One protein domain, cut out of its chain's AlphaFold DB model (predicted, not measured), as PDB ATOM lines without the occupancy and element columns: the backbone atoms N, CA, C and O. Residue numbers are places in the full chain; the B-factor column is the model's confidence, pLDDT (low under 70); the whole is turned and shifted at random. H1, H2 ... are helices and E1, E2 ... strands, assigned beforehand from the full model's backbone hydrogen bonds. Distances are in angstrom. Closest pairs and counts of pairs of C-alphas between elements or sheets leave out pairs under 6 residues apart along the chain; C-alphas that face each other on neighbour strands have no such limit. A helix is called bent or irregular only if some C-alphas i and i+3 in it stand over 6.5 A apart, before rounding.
ATOM      1  N   TYR A  11     162.170 183.423 140.156       76.19
ATOM      2  CA  TYR A  11     161.530 182.173 139.746       76.19
ATOM      3  C   TYR A  11     162.388 181.234 138.892       76.19
ATOM      4  O   TYR A  11     161.967 180.108 138.640       76.19
ATOM      5  N   LYS A  12     163.556 181.675 138.407       81.44
ATOM      6  CA  LYS A  12     164.533 180.763 137.793       81.44
ATOM      7  C   LYS A  12     165.171 179.839 138.824       81.44
ATOM      8  O   LYS A  12     165.569 178.737 138.464       81.44
ATOM      9  N   ASN A  13     165.255 180.278 140.080       86.00
ATOM     10  CA  ASN A  13     165.646 179.429 141.190       86.00
ATOM     11  C   ASN A  13     164.387 178.736 141.754       86.00
ATOM     12  O   ASN A  13     163.556 179.413 142.366       86.00
ATOM     13  N   PRO A  14     164.222 177.410 141.584       83.81
ATOM     14  CA  PRO A  14     163.065 176.686 142.116       83.81
ATOM     15  C   PRO A  14     163.023 176.631 143.653       83.81
ATOM     16  O   PRO A  14     161.979 176.275 144.207       83.81
ATOM     17  N   HIS A  15     164.122 176.992 144.324       90.62
ATOM     18  CA  HIS A  15     164.286 176.969 145.780       90.62
ATOM     19  C   HIS A  15     164.149 178.338 146.440       90.62
ATOM     20  O   HIS A  15     164.162 178.410 147.660       90.62
ATOM     21  N   ILE A  16     163.965 179.430 145.688       92.06
ATOM     22  CA  ILE A  16     164.017 180.775 146.287       92.06
ATOM     23  C   ILE A  16     163.033 180.959 147.452       92.06
ATOM     24  O   ILE A  16     163.346 181.620 148.434       92.06
ATOM     25  N   PHE A  17     161.844 180.364 147.366       92.81
ATOM     26  CA  PHE A  17     160.859 180.453 148.441       92.81
ATOM     27  C   PHE A  17     161.161 179.510 149.607       92.81
ATOM     28  O   PHE A  17     160.782 179.838 150.726       92.81
ATOM     29  N   ASP A  18     161.890 178.414 149.378       94.94
ATOM     30  CA  ASP A  18     162.435 177.588 150.460       94.94
ATOM     31  C   ASP A  18     163.507 178.386 151.220       94.94
ATOM     32  O   ASP A  18     163.468 178.474 152.444       94.94
ATOM     33  N   ASP A  19     164.414 179.045 150.493       95.25
ATOM     34  CA  ASP A  19     165.469 179.880 151.077       95.25
ATOM     35  C   ASP A  19     164.865 181.011 151.924       95.25
ATOM     36  O   ASP A  19     165.270 181.239 153.063       95.25
ATOM     37  N   VAL A  20     163.835 181.690 151.400       94.94
ATOM     38  CA  VAL A  20     163.110 182.736 152.140       94.94
ATOM     39  C   VAL A  20     162.391 182.163 153.364       94.94
ATOM     40  O   VAL A  20     162.422 182.790 154.421       94.94
ATOM     41  N   HIS A  21     161.758 180.988 153.266       95.81
ATOM     42  CA  HIS A  21     161.098 180.337 154.407       95.81
ATOM     43  C   HIS A  21     162.095 180.024 155.528       95.81
ATOM     44  O   HIS A  21     161.840 180.364 156.686       95.81
ATOM     45  N   ASN A  22     163.257 179.473 155.175       95.38
ATOM     46  CA  ASN A  22     164.313 179.101 156.116       95.38
ATOM     47  C   ASN A  22     164.960 180.309 156.805       95.38
ATOM     48  O   ASN A  22     165.340 180.219 157.970       95.38
ATOM     49  N   LEU A  23     165.071 181.443 156.108       96.06
ATOM     50  CA  LEU A  23     165.623 182.681 156.669       96.06
ATOM     51  C   LEU A  23     164.662 183.393 157.628       96.06
ATOM     52  O   LEU A  23     165.098 184.166 158.482       96.06
ATOM     53  N   LEU A  24     163.354 183.181 157.479       96.50
ATOM     54  CA  LEU A  24     162.355 183.818 158.327       96.50
ATOM     55  C   LEU A  24     162.218 183.087 159.664       96.50
ATOM     56  O   LEU A  24     162.136 181.859 159.717       96.50
ATOM     57  N   SER A  25     162.099 183.861 160.744       95.12
ATOM     58  CA  SER A  25     161.701 183.338 162.051       95.12
ATOM     59  C   SER A  25     160.311 182.704 161.990       95.12
ATOM     60  O   SER A  25     159.518 182.974 161.081       95.12
ATOM     61  N   ASP A  26     159.965 181.919 163.006       90.50
ATOM     62  CA  ASP A  26     158.605 181.413 163.164       90.50
ATOM     63  C   ASP A  26     157.602 182.568 163.174       90.50
ATOM     64  O   ASP A  26     157.834 183.618 163.780       90.50
ATOM     65  N   LYS A  27     156.491 182.389 162.447       88.38
ATOM     66  CA  LYS A  27     155.473 183.430 162.200       88.38
ATOM     67  C   LYS A  27     156.015 184.690 161.499       88.38
ATOM     68  O   LYS A  27     155.339 185.720 161.489       88.38
ATOM     69  N   GLY A  28     157.200 184.612 160.890       96.25
ATOM     70  CA  GLY A  28     157.793 185.680 160.094       96.25
ATOM     71  C   GLY A  28     156.903 186.084 158.918       96.25
ATOM     72  O   GLY A  28     156.129 185.285 158.383       96.25
ATOM     73  N   ILE A  29     157.007 187.352 158.522       97.12
ATOM     74  CA  ILE A  29     156.202 187.938 157.451       97.12
ATOM     75  C   ILE A  29     157.068 188.142 156.210       97.12
ATOM     76  O   ILE A  29     158.095 188.813 156.259       97.12
ATOM     77  N   PHE A  30     156.599 187.614 155.086       96.06
ATOM     78  CA  PHE A  30     157.153 187.837 153.762       96.06
ATOM     79  C   PHE A  30     156.313 188.885 153.024       96.06
ATOM     80  O   PHE A  30     155.154 188.642 152.683       96.06
ATOM     81  N   ILE A  31     156.889 190.066 152.792       95.88
ATOM     82  CA  ILE A  31     156.287 191.110 151.956       95.88
ATOM     83  C   ILE A  31     157.025 191.124 150.630       95.88
ATOM     84  O   ILE A  31     158.248 191.257 150.594       95.88
ATOM     85  N   TYR A  32     156.276 190.990 149.544       91.94
ATOM     86  CA  TYR A  32     156.850 190.771 148.232       91.94
ATOM     87  C   TYR A  32     156.124 191.569 147.161       91.94
ATOM     88  O   TYR A  32     154.899 191.694 147.175       91.94
ATOM     89  N   TYR A  33     156.899 192.092 146.219       92.81
ATOM     90  CA  TYR A  33     156.417 192.780 145.035       92.81
ATOM     91  C   TYR A  33     157.109 192.205 143.809       92.81
ATOM     92  O   TYR A  33     158.331 192.061 143.805       92.81
ATOM     93  N   ASP A  34     156.343 191.963 142.749       91.00
ATOM     94  CA  ASP A  34     156.923 191.679 141.441       91.00
ATOM     95  C   ASP A  34     156.018 192.128 140.297       91.00
ATOM     96  O   ASP A  34     154.833 192.432 140.461       91.00
ATOM     97  N   ASN A  35     156.598 192.154 139.101       89.50
ATOM     98  CA  ASN A  35     155.912 192.342 137.846       89.50
ATOM     99  C   ASN A  35     156.136 191.159 136.906       89.50
ATOM    100  O   ASN A  35     157.248 190.871 136.467       89.50
ATOM    101  N   VAL A  36     155.047 190.512 136.513       87.44
ATOM    102  CA  VAL A  36     155.086 189.239 135.796       87.44
ATOM    103  C   VAL A  36     154.183 189.273 134.581       87.44
ATOM    104  O   VAL A  36     153.277 190.102 134.472       87.44
ATOM    105  N   ASN A  37     154.434 188.367 133.641       87.19
ATOM    106  CA  ASN A  37     153.463 188.109 132.587       87.19
ATOM    107  C   ASN A  37     152.206 187.514 133.228       87.19
ATOM    108  O   ASN A  37     152.326 186.622 134.068       87.19
ATOM    109  N   PHE A  38     151.024 187.987 132.829       81.19
ATOM    110  CA  PHE A  38     149.759 187.637 133.490       81.19
ATOM    111  C   PHE A  38     149.567 186.122 133.672       81.19
ATOM    112  O   PHE A  38     149.284 185.671 134.776       81.19
ATOM    113  N   GLY A  39     149.855 185.327 132.635       83.00
ATOM    114  CA  GLY A  39     149.725 183.864 132.682       83.00
ATOM    115  C   GLY A  39     150.658 183.137 133.664       83.00
ATOM    116  O   GLY A  39     150.563 181.922 133.795       83.00
ATOM    117  N   LYS A  40     151.575 183.838 134.347       84.56
ATOM    118  CA  LYS A  40     152.463 183.253 135.365       84.56
ATOM    119  C   LYS A  40     151.999 183.489 136.802       84.56
ATOM    120  O   LYS A  40     152.540 182.848 137.700       84.56
ATOM    121  N   LEU A  41     151.043 184.391 137.028       86.19
ATOM    122  CA  LEU A  41     150.677 184.839 138.372       86.19
ATOM    123  C   LEU A  41     150.190 183.686 139.257       86.19
ATOM    124  O   LEU A  41     150.726 183.479 140.344       86.19
ATOM    125  N   ASP A  42     149.266 182.872 138.749       89.50
ATOM    126  CA  ASP A  42     148.705 181.738 139.492       89.50
ATOM    127  C   ASP A  42     149.774 180.717 139.885       89.50
ATOM    128  O   ASP A  42     149.763 180.173 140.987       89.50
ATOM    129  N   ARG A  43     150.741 180.468 138.992       89.00
ATOM    130  CA  ARG A  43     151.860 179.563 139.276       89.00
ATOM    131  C   ARG A  43     152.717 180.095 140.419       89.00
ATOM    132  O   ARG A  43     153.171 179.307 141.244       89.00
ATOM    133  N   ILE A  44     152.951 181.402 140.471       88.81
ATOM    134  CA  ILE A  44     153.752 182.034 141.523       88.81
ATOM    135  C   ILE A  44     153.051 181.917 142.872       88.81
ATOM    136  O   ILE A  44     153.677 181.472 143.829       88.81
ATOM    137  N   VAL A  45     151.759 182.248 142.922       91.69
ATOM    138  CA  VAL A  45     150.923 182.119 144.126       91.69
ATOM    139  C   VAL A  45     150.979 180.688 144.658       91.69
ATOM    140  O   VAL A  45     151.404 180.475 145.791       91.69
ATOM    141  N   LYS A  46     150.701 179.699 143.797       93.00
ATOM    142  CA  LYS A  46     150.779 178.273 144.152       93.00
ATOM    143  C   LYS A  46     152.165 177.857 144.635       93.00
ATOM    144  O   LYS A  46     152.278 177.065 145.564       93.00
ATOM    145  N   THR A  47     153.223 178.380 144.013       92.12
ATOM    146  CA  THR A  47     154.600 178.069 144.421       92.12
ATOM    147  C   THR A  47     154.860 178.581 145.835       92.12
ATOM    148  O   THR A  47     155.329 177.812 146.664       92.12
ATOM    149  N   ILE A  48     154.508 179.835 146.130       93.44
ATOM    150  CA  ILE A  48     154.682 180.431 147.463       93.44
ATOM    151  C   ILE A  48     153.918 179.622 148.516       93.44
ATOM    152  O   ILE A  48     154.504 179.223 149.519       93.44
ATOM    153  N   GLU A  49     152.644 179.317 148.269       95.19
ATOM    154  CA  GLU A  49     151.817 178.556 149.212       95.19
ATOM    155  C   GLU A  49     152.351 177.138 149.449       95.19
ATOM    156  O   GLU A  49     152.421 176.680 150.588       95.19
ATOM    157  N   SER A  50     152.826 176.469 148.391       94.62
ATOM    158  CA  SER A  50     153.421 175.131 148.498       94.62
ATOM    159  C   SER A  50     154.708 175.087 149.331       94.62
ATOM    160  O   SER A  50     155.101 174.010 149.769       94.62
ATOM    161  N   ARG A  51     155.365 176.235 149.565       94.69
ATOM    162  CA  ARG A  51     156.595 176.344 150.372       94.69
ATOM    163  C   ARG A  51     156.329 176.802 151.806       94.69
ATOM    164  O   ARG A  51     157.166 177.450 152.421       94.69
ATOM    165  N   GLY A  52     155.150 176.491 152.342       95.38
ATOM    166  CA  GLY A  52     154.841 176.747 153.748       95.38
ATOM    167  C   GLY A  52     154.542 178.213 154.047       95.38
ATOM    168  O   GLY A  52     154.820 178.691 155.143       95.38
ATOM    169  N   PHE A  53     153.966 178.942 153.093       96.62
ATOM    170  CA  PHE A  53     153.438 180.283 153.325       96.62
ATOM    171  C   PHE A  53     151.916 180.294 153.232       96.62
ATOM    172  O   PHE A  53     151.323 179.615 152.401       96.62
ATOM    173  N   LYS A  54     151.274 181.142 154.035       96.44
ATOM    174  CA  LYS A  54     149.886 181.556 153.806       96.44
ATOM    175  C   LYS A  54     149.868 182.996 153.323       96.44
ATOM    176  O   LYS A  54     150.356 183.874 154.031       96.44
ATOM    177  N   ILE A  55     149.290 183.247 152.153       96.94
ATOM    178  CA  ILE A  55     149.091 184.603 151.636       96.94
ATOM    179  C   ILE A  55     147.883 185.216 152.353       96.94
ATOM    180  O   ILE A  55     146.756 184.756 152.198       96.94
ATOM    181  N   ASP A  56     148.121 186.249 153.159       97.00
ATOM    182  CA  ASP A  56     147.064 186.952 153.898       97.00
ATOM    183  C   ASP A  56     146.517 188.149 153.105       97.00
ATOM    184  O   ASP A  56     145.399 188.605 153.335       97.00
ATOM    185  N   LEU A  57     147.318 188.693 152.185       96.94
ATOM    186  CA  LEU A  57     146.934 189.809 151.332       96.94
ATOM    187  C   LEU A  57     147.613 189.683 149.975       96.94
ATOM    188  O   LEU A  57     148.824 189.484 149.898       96.94
ATOM    189  N   MET A  58     146.841 189.917 148.920       95.75
ATOM    190  CA  MET A  58     147.342 190.108 147.568       95.75
ATOM    191  C   MET A  58     146.614 191.290 146.936       95.75
ATOM    192  O   MET A  58     145.390 191.385 147.011       95.75
ATOM    193  N   ARG A  59     147.367 192.217 146.349       95.88
ATOM    194  CA  ARG A  59     146.834 193.398 145.666       95.88
ATOM    195  C   ARG A  59     147.377 193.455 144.252       95.88
ATOM    196  O   ARG A  59     148.594 193.429 144.063       95.88
ATOM    197  N   ASP A  60     146.479 193.579 143.280       94.38
ATOM    198  CA  ASP A  60     146.842 194.040 141.944       94.38
ATOM    199  C   ASP A  60     147.148 195.540 142.045       94.38
ATOM    200  O   ASP A  60     146.299 196.333 142.448       94.38
ATOM    201  N   ILE A  61     148.392 195.913 141.750       96.00
ATOM    202  CA  ILE A  61     148.855 197.306 141.755       96.00
ATOM    203  C   ILE A  61     149.332 197.729 140.364       96.00
ATOM    204  O   ILE A  61     150.138 198.652 140.218       96.00
ATOM    205  N   THR A  62     148.856 197.034 139.327       95.00
ATOM    206  CA  THR A  62     149.239 197.268 137.932       95.00
ATOM    207  C   THR A  62     148.969 198.708 137.515       95.00
ATOM    208  O   THR A  62     149.843 199.331 136.918       95.00
ATOM    209  N   GLU A  63     147.814 199.269 137.883       96.12
ATOM    210  CA  GLU A  63     147.452 200.649 137.543       96.12
ATOM    211  C   GLU A  63     148.401 201.670 138.188       96.12
ATOM    212  O   GLU A  63     148.892 202.573 137.511       96.12
ATOM    213  N   ASN A  64     148.722 201.502 139.476       96.88
ATOM    214  CA  ASN A  64     149.663 202.373 140.183       96.88
ATOM    215  C   ASN A  64     151.046 202.347 139.525       96.88
ATOM    216  O   ASN A  64     151.661 203.392 139.321       96.88
ATOM    217  N   VAL A  65     151.527 201.153 139.168       95.31
ATOM    218  CA  VAL A  65     152.831 200.974 138.515       95.31
ATOM    219  C   VAL A  65     152.829 201.561 137.104       95.31
ATOM    220  O   VAL A  65     153.795 202.215 136.717       95.31
ATOM    221  N   PHE A  66     151.745 201.378 136.351       96.25
ATOM    222  CA  PHE A  66     151.588 201.949 135.016       96.25
ATOM    223  C   PHE A  66     151.609 203.484 135.053       96.25
ATOM    224  O   PHE A  66     152.440 204.097 134.380       96.25
ATOM    225  N   LYS A  67     150.804 204.098 135.929       97.31
ATOM    226  CA  LYS A  67     150.799 205.553 136.155       97.31
ATOM    227  C   LYS A  67     152.164 206.072 136.609       97.31
ATOM    228  O   LYS A  67     152.609 207.123 136.153       97.31
ATOM    229  N   ALA A  68     152.869 205.323 137.458       96.25
ATOM    230  CA  ALA A  68     154.231 205.669 137.857       96.25
ATOM    231  C   ALA A  68     155.213 205.621 136.672       96.25
ATOM    232  O   ALA A  68     156.105 206.463 136.595       96.25
ATOM    233  N   CYS A  69     155.062 204.684 135.727       95.62
ATOM    234  CA  CYS A  69     155.863 204.684 134.499       95.62
ATOM    235  C   CYS A  69     155.606 205.929 133.635       95.62
ATOM    236  O   CYS A  69     156.562 206.521 133.127       95.62
ATOM    237  N   GLU A  70     154.344 206.345 133.484       96.25
ATOM    238  CA  GLU A  70     153.994 207.567 132.748       96.25
ATOM    239  C   GLU A  70     154.581 208.812 133.409       96.25
ATOM    240  O   GLU A  70     155.303 209.573 132.764       96.25
ATOM    241  N   HIS A  71     154.322 208.983 134.706       98.06
ATOM    242  CA  HIS A  71     154.746 210.157 135.462       98.06
ATOM    243  C   HIS A  71     156.275 210.307 135.505       98.06
ATOM    244  O   HIS A  71     156.802 211.410 135.391       98.06
ATOM    245  N   ASP A  72     157.004 209.195 135.619       97.75
ATOM    246  CA  ASP A  72     158.460 209.192 135.790       97.75
ATOM    247  C   ASP A  72     159.240 209.246 134.459       97.75
ATOM    248  O   ASP A  72     160.467 209.377 134.446       97.75
ATOM    249  N   THR A  73     158.551 209.150 133.317       98.19
ATOM    250  CA  THR A  73     159.173 209.113 131.983       98.19
ATOM    251  C   THR A  73     160.120 210.291 131.706       98.19
ATOM    252  O   THR A  73     161.262 210.023 131.311       98.19
ATOM    253  N   PRO A  74     159.741 211.565 131.941       98.25
ATOM    254  CA  PRO A  74     160.634 212.697 131.684       98.25
ATOM    255  C   PRO A  74     161.947 212.599 132.473       98.25
ATOM    256  O   PRO A  74     163.031 212.778 131.918       98.25
ATOM    257  N   ARG A  75     161.869 212.210 133.753       98.19
ATOM    258  CA  ARG A  75     163.049 212.047 134.613       98.19
ATOM    259  C   ARG A  75     163.959 210.917 134.126       98.19
ATOM    260  O   ARG A  75     165.179 211.064 134.132       98.19
ATOM    261  N   ARG A  76     163.386 209.789 133.690       97.69
ATOM    262  CA  ARG A  76     164.144 208.636 133.168       97.69
ATOM    263  C   ARG A  76     164.901 208.979 131.886       97.69
ATOM    264  O   ARG A  76     166.057 208.579 131.747       97.69
ATOM    265  N   LEU A  77     164.278 209.744 130.986       98.12
ATOM    266  CA  LEU A  77     164.920 210.237 129.765       98.12
ATOM    267  C   LEU A  77     166.123 211.132 130.090       98.12
ATOM    268  O   LEU A  77     167.208 210.913 129.548       98.12
ATOM    269  N   GLU A  78     165.968 212.069 131.027       98.06
ATOM    270  CA  GLU A  78     167.067 212.947 131.449       98.06
ATOM    271  C   GLU A  78     168.205 212.180 132.134       98.06
ATOM    272  O   GLU A  78     169.376 212.444 131.862       98.06
ATOM    273  N   ILE A  79     167.895 211.171 132.954       96.75
ATOM    274  CA  ILE A  79     168.916 210.303 133.562       96.75
ATOM    275  C   ILE A  79     169.734 209.580 132.491       96.75
ATOM    276  O   ILE A  79     170.964 209.585 132.555       96.75
ATOM    277  N   VAL A  80     169.078 208.987 131.490       96.81
ATOM    278  CA  VAL A  80     169.774 208.287 130.400       96.81
ATOM    279  C   VAL A  80     170.617 209.264 129.581       96.81
ATOM    280  O   VAL A  80     171.774 208.978 129.288       96.81
ATOM    281  N   LYS A  81     170.086 210.445 129.258       96.56
ATOM    282  CA  LYS A  81     170.818 211.481 128.519       96.56
ATOM    283  C   LYS A  81     172.060 211.967 129.273       96.56
ATOM    284  O   LYS A  81     173.114 212.133 128.657       96.56
ATOM    285  N   LYS A  82     171.933 212.197 130.584       97.44
ATOM    286  CA  LYS A  82     172.979 212.789 131.425       97.44
ATOM    287  C   LYS A  82     174.045 211.784 131.852       97.44
ATOM    288  O   LYS A  82     175.223 212.127 131.849       97.44
ATOM    289  N   TYR A  83     173.645 210.570 132.225       97.25
ATOM    290  CA  TYR A  83     174.524 209.638 132.936       97.25
ATOM    291  C   TYR A  83     174.893 208.380 132.148       97.25
ATOM    292  O   TYR A  83     175.803 207.675 132.576       97.25
ATOM    293  N   LEU A  84     174.250 208.073 131.012       96.38
ATOM    294  CA  LEU A  84     174.603 206.872 130.250       96.38
ATOM    295  C   LEU A  84     175.998 207.026 129.611       96.38
ATOM    296  O   LEU A  84     176.174 207.892 128.741       96.38
ATOM    297  N   PRO A  85     176.986 206.178 129.970       97.19
ATOM    298  CA  PRO A  85     178.315 206.228 129.373       97.19
ATOM    299  C   PRO A  85     178.251 206.107 127.850       97.19
ATOM    300  O   PRO A  85     177.439 205.352 127.312       97.19
ATOM    301  N   LYS A  86     179.139 206.813 127.135       96.12
ATOM    302  CA  LYS A  86     179.169 206.813 125.658       96.12
ATOM    303  C   LYS A  86     179.237 205.395 125.079       96.12
ATOM    304  O   LYS A  86     178.492 205.098 124.151       96.12
ATOM    305  N   LEU A  87     180.048 204.521 125.685       97.31
ATOM    306  CA  LEU A  87     180.185 203.111 125.303       97.31
ATOM    307  C   LEU A  87     178.861 202.329 125.395       97.31
ATOM    308  O   LEU A  87     178.651 201.387 124.640       97.31
ATOM    309  N   LEU A  88     177.949 202.737 126.283       95.81
ATOM    310  CA  LEU A  88     176.661 202.073 126.498       95.81
ATOM    311  C   LEU A  88     175.501 202.704 125.713       95.81
ATOM    312  O   LEU A  88     174.398 202.159 125.714       95.81
ATOM    313  N   ARG A  89     175.717 203.816 124.997       94.44
ATOM    314  CA  ARG A  89     174.670 204.475 124.190       94.44
ATOM    315  C   ARG A  89     173.991 203.569 123.153       94.44
ATOM    316  O   ARG A  89     172.774 203.721 123.000       94.44
ATOM    317  N   PRO A  90     174.680 202.609 122.500       96.25
ATOM    318  CA  PRO A  90     174.015 201.637 121.627       96.25
ATOM    319  C   PRO A  90     172.915 200.820 122.331       96.25
ATOM    320  O   PRO A  90     171.961 200.394 121.685       96.25
ATOM    321  N   PHE A  91     172.988 200.665 123.659       94.38
ATOM    322  CA  PHE A  91     172.000 199.952 124.474       94.38
ATOM    323  C   PHE A  91     170.909 200.860 125.064       94.38
ATOM    324  O   PHE A  91     170.043 200.379 125.792       94.38
ATOM    325  N   SER A  92     170.896 202.159 124.745       94.56
ATOM    326  CA  SER A  92     169.925 203.127 125.290       94.56
ATOM    327  C   SER A  92     168.469 202.675 125.142       94.56
ATOM    328  O   SER A  92     167.709 202.760 126.100       94.56
ATOM    329  N   LYS A  93     168.084 202.118 123.985       94.19
ATOM    330  CA  LYS A  93     166.727 201.587 123.755       94.19
ATOM    331  C   LYS A  93     166.356 200.474 124.737       94.19
ATOM    332  O   LYS A  93     165.240 200.448 125.247       94.19
ATOM    333  N   GLU A  94     167.289 199.568 125.007       94.19
ATOM    334  CA  GLU A  94     167.086 198.449 125.928       94.19
ATOM    335  C   GLU A  94     167.002 198.932 127.381       94.19
ATOM    336  O   GLU A  94     166.139 198.487 128.133       94.19
ATOM    337  N   ILE A  95     167.823 199.915 127.750       94.69
ATOM    338  CA  ILE A  95     167.790 200.552 129.071       94.69
ATOM    339  C   ILE A  95     166.459 201.281 129.286       94.69
ATOM    340  O   ILE A  95     165.788 201.046 130.288       94.69
ATOM    341  N   LEU A  96     166.024 202.096 128.322       96.44
ATOM    342  CA  LEU A  96     164.738 202.800 128.378       96.44
ATOM    343  C   LEU A  96     163.562 201.815 128.463       96.44
ATOM    344  O   LEU A  96     162.638 202.015 129.256       96.44
ATOM    345  N   ARG A  97     163.618 200.710 127.704       95.12
ATOM    346  CA  ARG A  97     162.649 199.607 127.796       95.12
ATOM    347  C   ARG A  97     162.644 198.983 129.187       95.12
ATOM    348  O   ARG A  97     161.573 198.765 129.753       95.12
ATOM    349  N   TYR A  98     163.814 198.677 129.747       91.44
ATOM    350  CA  TYR A  98     163.922 198.098 131.084       91.44
ATOM    351  C   TYR A  98     163.332 199.033 132.140       91.44
ATOM    352  O   TYR A  98     162.538 198.583 132.968       91.44
ATOM    353  N   MET A  99     163.636 200.326 132.028       94.00
ATOM    354  CA  MET A  99     163.120 201.407 132.859       94.00
ATOM    355  C   MET A  99     161.643 201.733 132.598       94.00
ATOM    356  O   MET A  99     161.159 202.689 133.182       94.00
ATOM    357  N   CYS A 100     160.905 200.988 131.763       95.44
ATOM    358  CA  CYS A 100     159.475 201.225 131.515       95.44
ATOM    359  C   CYS A 100     159.182 202.680 131.093       95.44
ATOM    360  O   CYS A 100     158.263 203.310 131.605       95.44
ATOM    361  N   VAL A 101     160.007 203.255 130.218       97.25
ATOM    362  CA  VAL A 101     159.731 204.581 129.646       97.25
ATOM    363  C   VAL A 101     158.514 204.495 128.720       97.25
ATOM    364  O   VAL A 101     158.310 203.454 128.082       97.25
ATOM    365  N   LYS A 102     157.701 205.558 128.668       96.69
ATOM    366  CA  LYS A 102     156.536 205.660 127.778       96.69
ATOM    367  C   LYS A 102     156.899 205.251 126.345       96.69
ATOM    368  O   LYS A 102     158.024 205.464 125.895       96.69
ATOM    369  N   ASP A 103     155.965 204.582 125.678       94.19
ATOM    370  CA  ASP A 103     156.084 204.078 124.299       94.19
ATOM    371  C   ASP A 103     157.129 202.967 124.074       94.19
ATOM    372  O   ASP A 103     157.301 202.469 122.961       94.19
ATOM    373  N   THR A 104     157.793 202.485 125.128       96.31
ATOM    374  CA  THR A 104     158.608 201.265 125.038       96.31
ATOM    375  C   THR A 104     157.741 200.005 125.079       96.31
ATOM    376  O   THR A 104     156.624 199.998 125.594       96.31
ATOM    377  N   SER A 105     158.270 198.870 124.616       94.56
ATOM    378  CA  SER A 105     157.512 197.611 124.640       94.56
ATOM    379  C   SER A 105     157.144 197.136 126.053       94.56
ATOM    380  O   SER A 105     156.105 196.505 126.230       94.56
ATOM    381  N   ARG A 106     157.944 197.453 127.087       92.44
ATOM    382  CA  ARG A 106     157.582 197.142 128.484       92.44
ATOM    383  C   ARG A 106     156.388 197.976 128.945       92.44
ATOM    384  O   ARG A 106     155.506 197.425 129.593       92.44
ATOM    385  N   TYR A 107     156.364 199.258 128.590       95.19
ATOM    386  CA  TYR A 107     155.240 200.153 128.850       95.19
ATOM    387  C   TYR A 107     153.967 199.667 128.147       95.19
ATOM    388  O   TYR A 107     152.936 199.492 128.791       95.19
ATOM    389  N   HIS A 108     154.070 199.329 126.860       95.56
ATOM    390  CA  HIS A 108     152.949 198.777 126.100       95.56
ATOM    391  C   HIS A 108     152.418 197.468 126.707       95.56
ATOM    392  O   HIS A 108     151.213 197.271 126.814       95.56
ATOM    393  N   ASN A 109     153.298 196.583 127.188       93.94
ATOM    394  CA  ASN A 109     152.861 195.352 127.849       93.94
ATOM    395  C   ASN A 109     152.035 195.617 129.121       93.94
ATOM    396  O   ASN A 109     151.150 194.818 129.423       93.94
ATOM    397  N   TYR A 110     152.311 196.700 129.858       93.81
ATOM    398  CA  TYR A 110     151.451 197.129 130.964       93.81
ATOM    399  C   TYR A 110     150.117 197.679 130.456       93.81
ATOM    400  O   TYR A 110     149.078 197.277 130.973       93.81
ATOM    401  N   SER A 111     150.122 198.527 129.419       93.88
ATOM    402  CA  SER A 111     148.891 199.148 128.905       93.88
ATOM    403  C   SER A 111     147.879 198.132 128.369       93.88
ATOM    404  O   SER A 111     146.681 198.367 128.445       93.88
ATOM    405  N   ILE A 112     148.350 196.998 127.836       93.88
ATOM    406  CA  ILE A 112     147.486 195.914 127.329       93.88
ATOM    407  C   ILE A 112     147.251 194.790 128.351       93.88
ATOM    408  O   ILE A 112     146.715 193.741 128.005       93.88
ATOM    409  N   GLY A 113     147.721 194.939 129.594       89.69
ATOM    410  CA  GLY A 113     147.543 193.938 130.654       89.69
ATOM    411  C   GLY A 113     148.345 192.639 130.486       89.69
ATOM    412  O   GLY A 113     148.199 191.720 131.297       89.69
ATOM    413  N   LYS A 114     149.230 192.545 129.482       91.19
ATOM    414  CA  LYS A 114     150.146 191.403 129.298       91.19
ATOM    415  C   LYS A 114     151.133 191.293 130.459       91.19
ATOM    416  O   LYS A 114     151.514 190.185 130.844       91.19
ATOM    417  N   LYS A 115     151.532 192.437 131.014       90.69
ATOM    418  CA  LYS A 115     152.368 192.548 132.203       90.69
ATOM    419  C   LYS A 115     151.552 193.128 133.349       90.69
ATOM    420  O   LYS A 115     150.947 194.184 133.200       90.69
ATOM    421  N   ARG A 116     151.564 192.441 134.488       91.94
ATOM    422  CA  ARG A 116     150.892 192.870 135.717       91.94
ATOM    423  C   ARG A 116     151.891 193.062 136.831       91.94
ATOM    424  O   ARG A 116     152.966 192.470 136.796       91.94
ATOM    425  N   ALA A 117     151.533 193.885 137.800       93.50
ATOM    426  CA  ALA A 117     152.306 194.083 139.006       93.50
ATOM    427  C   ALA A 117     151.440 193.779 140.223       93.50
ATOM    428  O   ALA A 117     150.300 194.231 140.307       93.50
ATOM    429  N   PHE A 118     151.986 193.022 141.164       93.19
ATOM    430  CA  PHE A 118     151.271 192.640 142.370       93.19
ATOM    431  C   PHE A 118     152.143 192.866 143.591       93.19
ATOM    432  O   PHE A 118     153.370 192.779 143.536       93.19
ATOM    433  N   MET A 119     151.477 193.131 144.702       95.62
ATOM    434  CA  MET A 119     152.071 193.109 146.024       95.62
ATOM    435  C   MET A 119     151.370 192.026 146.830       95.62
ATOM    436  O   MET A 119     150.140 191.946 146.811       95.62
ATOM    437  N   LEU A 120     152.135 191.216 147.552       95.38
ATOM    438  CA  LEU A 120     151.590 190.265 148.507       95.38
ATOM    439  C   LEU A 120     152.240 190.409 149.877       95.38
ATOM    440  O   LEU A 120     153.385 190.845 150.016       95.38
ATOM    441  N   LYS A 121     151.473 190.017 150.885       97.19
ATOM    442  CA  LYS A 121     151.937 189.752 152.238       97.19
ATOM    443  C   LYS A 121     151.560 188.315 152.555       97.19
ATOM    444  O   LYS A 121     150.381 187.960 152.514       97.19
ATOM    445  N   ALA A 122     152.558 187.520 152.898       97.06
ATOM    446  CA  ALA A 122     152.385 186.158 153.349       97.06
ATOM    447  C   ALA A 122     153.025 185.964 154.721       97.06
ATOM    448  O   ALA A 122     153.991 186.640 155.072       97.06
ATOM    449  N   ARG A 123     152.493 185.031 155.499       96.81
ATOM    450  CA  ARG A 123     153.074 184.605 156.772       96.81
ATOM    451  C   ARG A 123     153.637 183.199 156.650       96.81
ATOM    452  O   ARG A 123     153.020 182.344 156.012       96.81
ATOM    453  N   LYS A 124     154.784 182.970 157.285       97.06
ATOM    454  CA  LYS A 124     155.387 181.645 157.430       97.06
ATOM    455  C   LYS A 124     154.437 180.738 158.221       97.06
ATOM    456  O   LYS A 124     153.926 181.133 159.275       97.06
ATOM    457  N   LEU A 125     154.173 179.550 157.693       93.94
ATOM    458  CA  LEU A 125     153.570 178.442 158.422       93.94
ATOM    459  C   LEU A 125     154.693 177.698 159.150       93.94
ATOM    460  O   LEU A 125     155.772 177.521 158.582       93.94
TER     461      LEU A 125
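What this domain is: This is residues 11 to 125 of the 126 residues of an uncharacterized protein of Nitrosomonas ureae (UniProt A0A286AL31). What shape is this? A strongly twisted antiparallel sheet, E1 E3 E2, with H1 and H2 over one face, has H3, H4 and H5 as an arm from one end. What builds it? The 115 printed residues, mixed in class, hold five named helices and three named strands, in order H1 E1 H2 E2 H3 H4 H5 E3. The whole is loose, with a radius of gyration of the C-alphas of 17.3 A and spans of 49, 30 and 21 A.

How they stand to each other: What forms the sheet's end? H1, residues 16 to 23, and H2, residues 38 to 50, are on the sheet of E1, residues 29 to 37, E3, residues 115 to 124, and E2, residues 53 to 60. E3 is antiparallel to both neighbours, with N 32 and O 120 at 2.9 A and N 59 and O 119 at 2.8 A within hydrogen-bond range. E1, H2 and E2 form a split strand-helix-strand unit, E3 between its strands, with a right-handed crossover. What follows? H3, residues 62 to 83, assigned as one helix by its hydrogen bonds, is bent: C-alphas 71 and 74 are 7.4 A apart. Its arm H3a touches H5, residues 105 to 111, closest at C-alphas 66 and 110, 6.3 A; H3b forms a helical hairpin with H4, residues 86 to 98. Every O i to N i+4 pair is within hydrogen-bond range in H1, H3a, H3b and H5, 7 of 9 in H2, and 4 of 9 in H4 beside 7 of 10 O i to N i+3.

Where its parts are: Where are the anchors? H1 begins at C-alpha 16, (164.017, 180.775, 146.287), and E3 ends at C-alpha 124, (155.387, 181.645, 157.430). Which helices are irregular? H2 is, with C-alphas 39 and 42 7.2 A apart, and H4, with 90 and 93 7.6 A apart.

The domain as a whole: How long is it? The C-alphas farthest apart, 86 and 125, are 50.3 A apart. Any cut? The printed part has no cut and no long link, and no printed residue is under 70 in pLDDT.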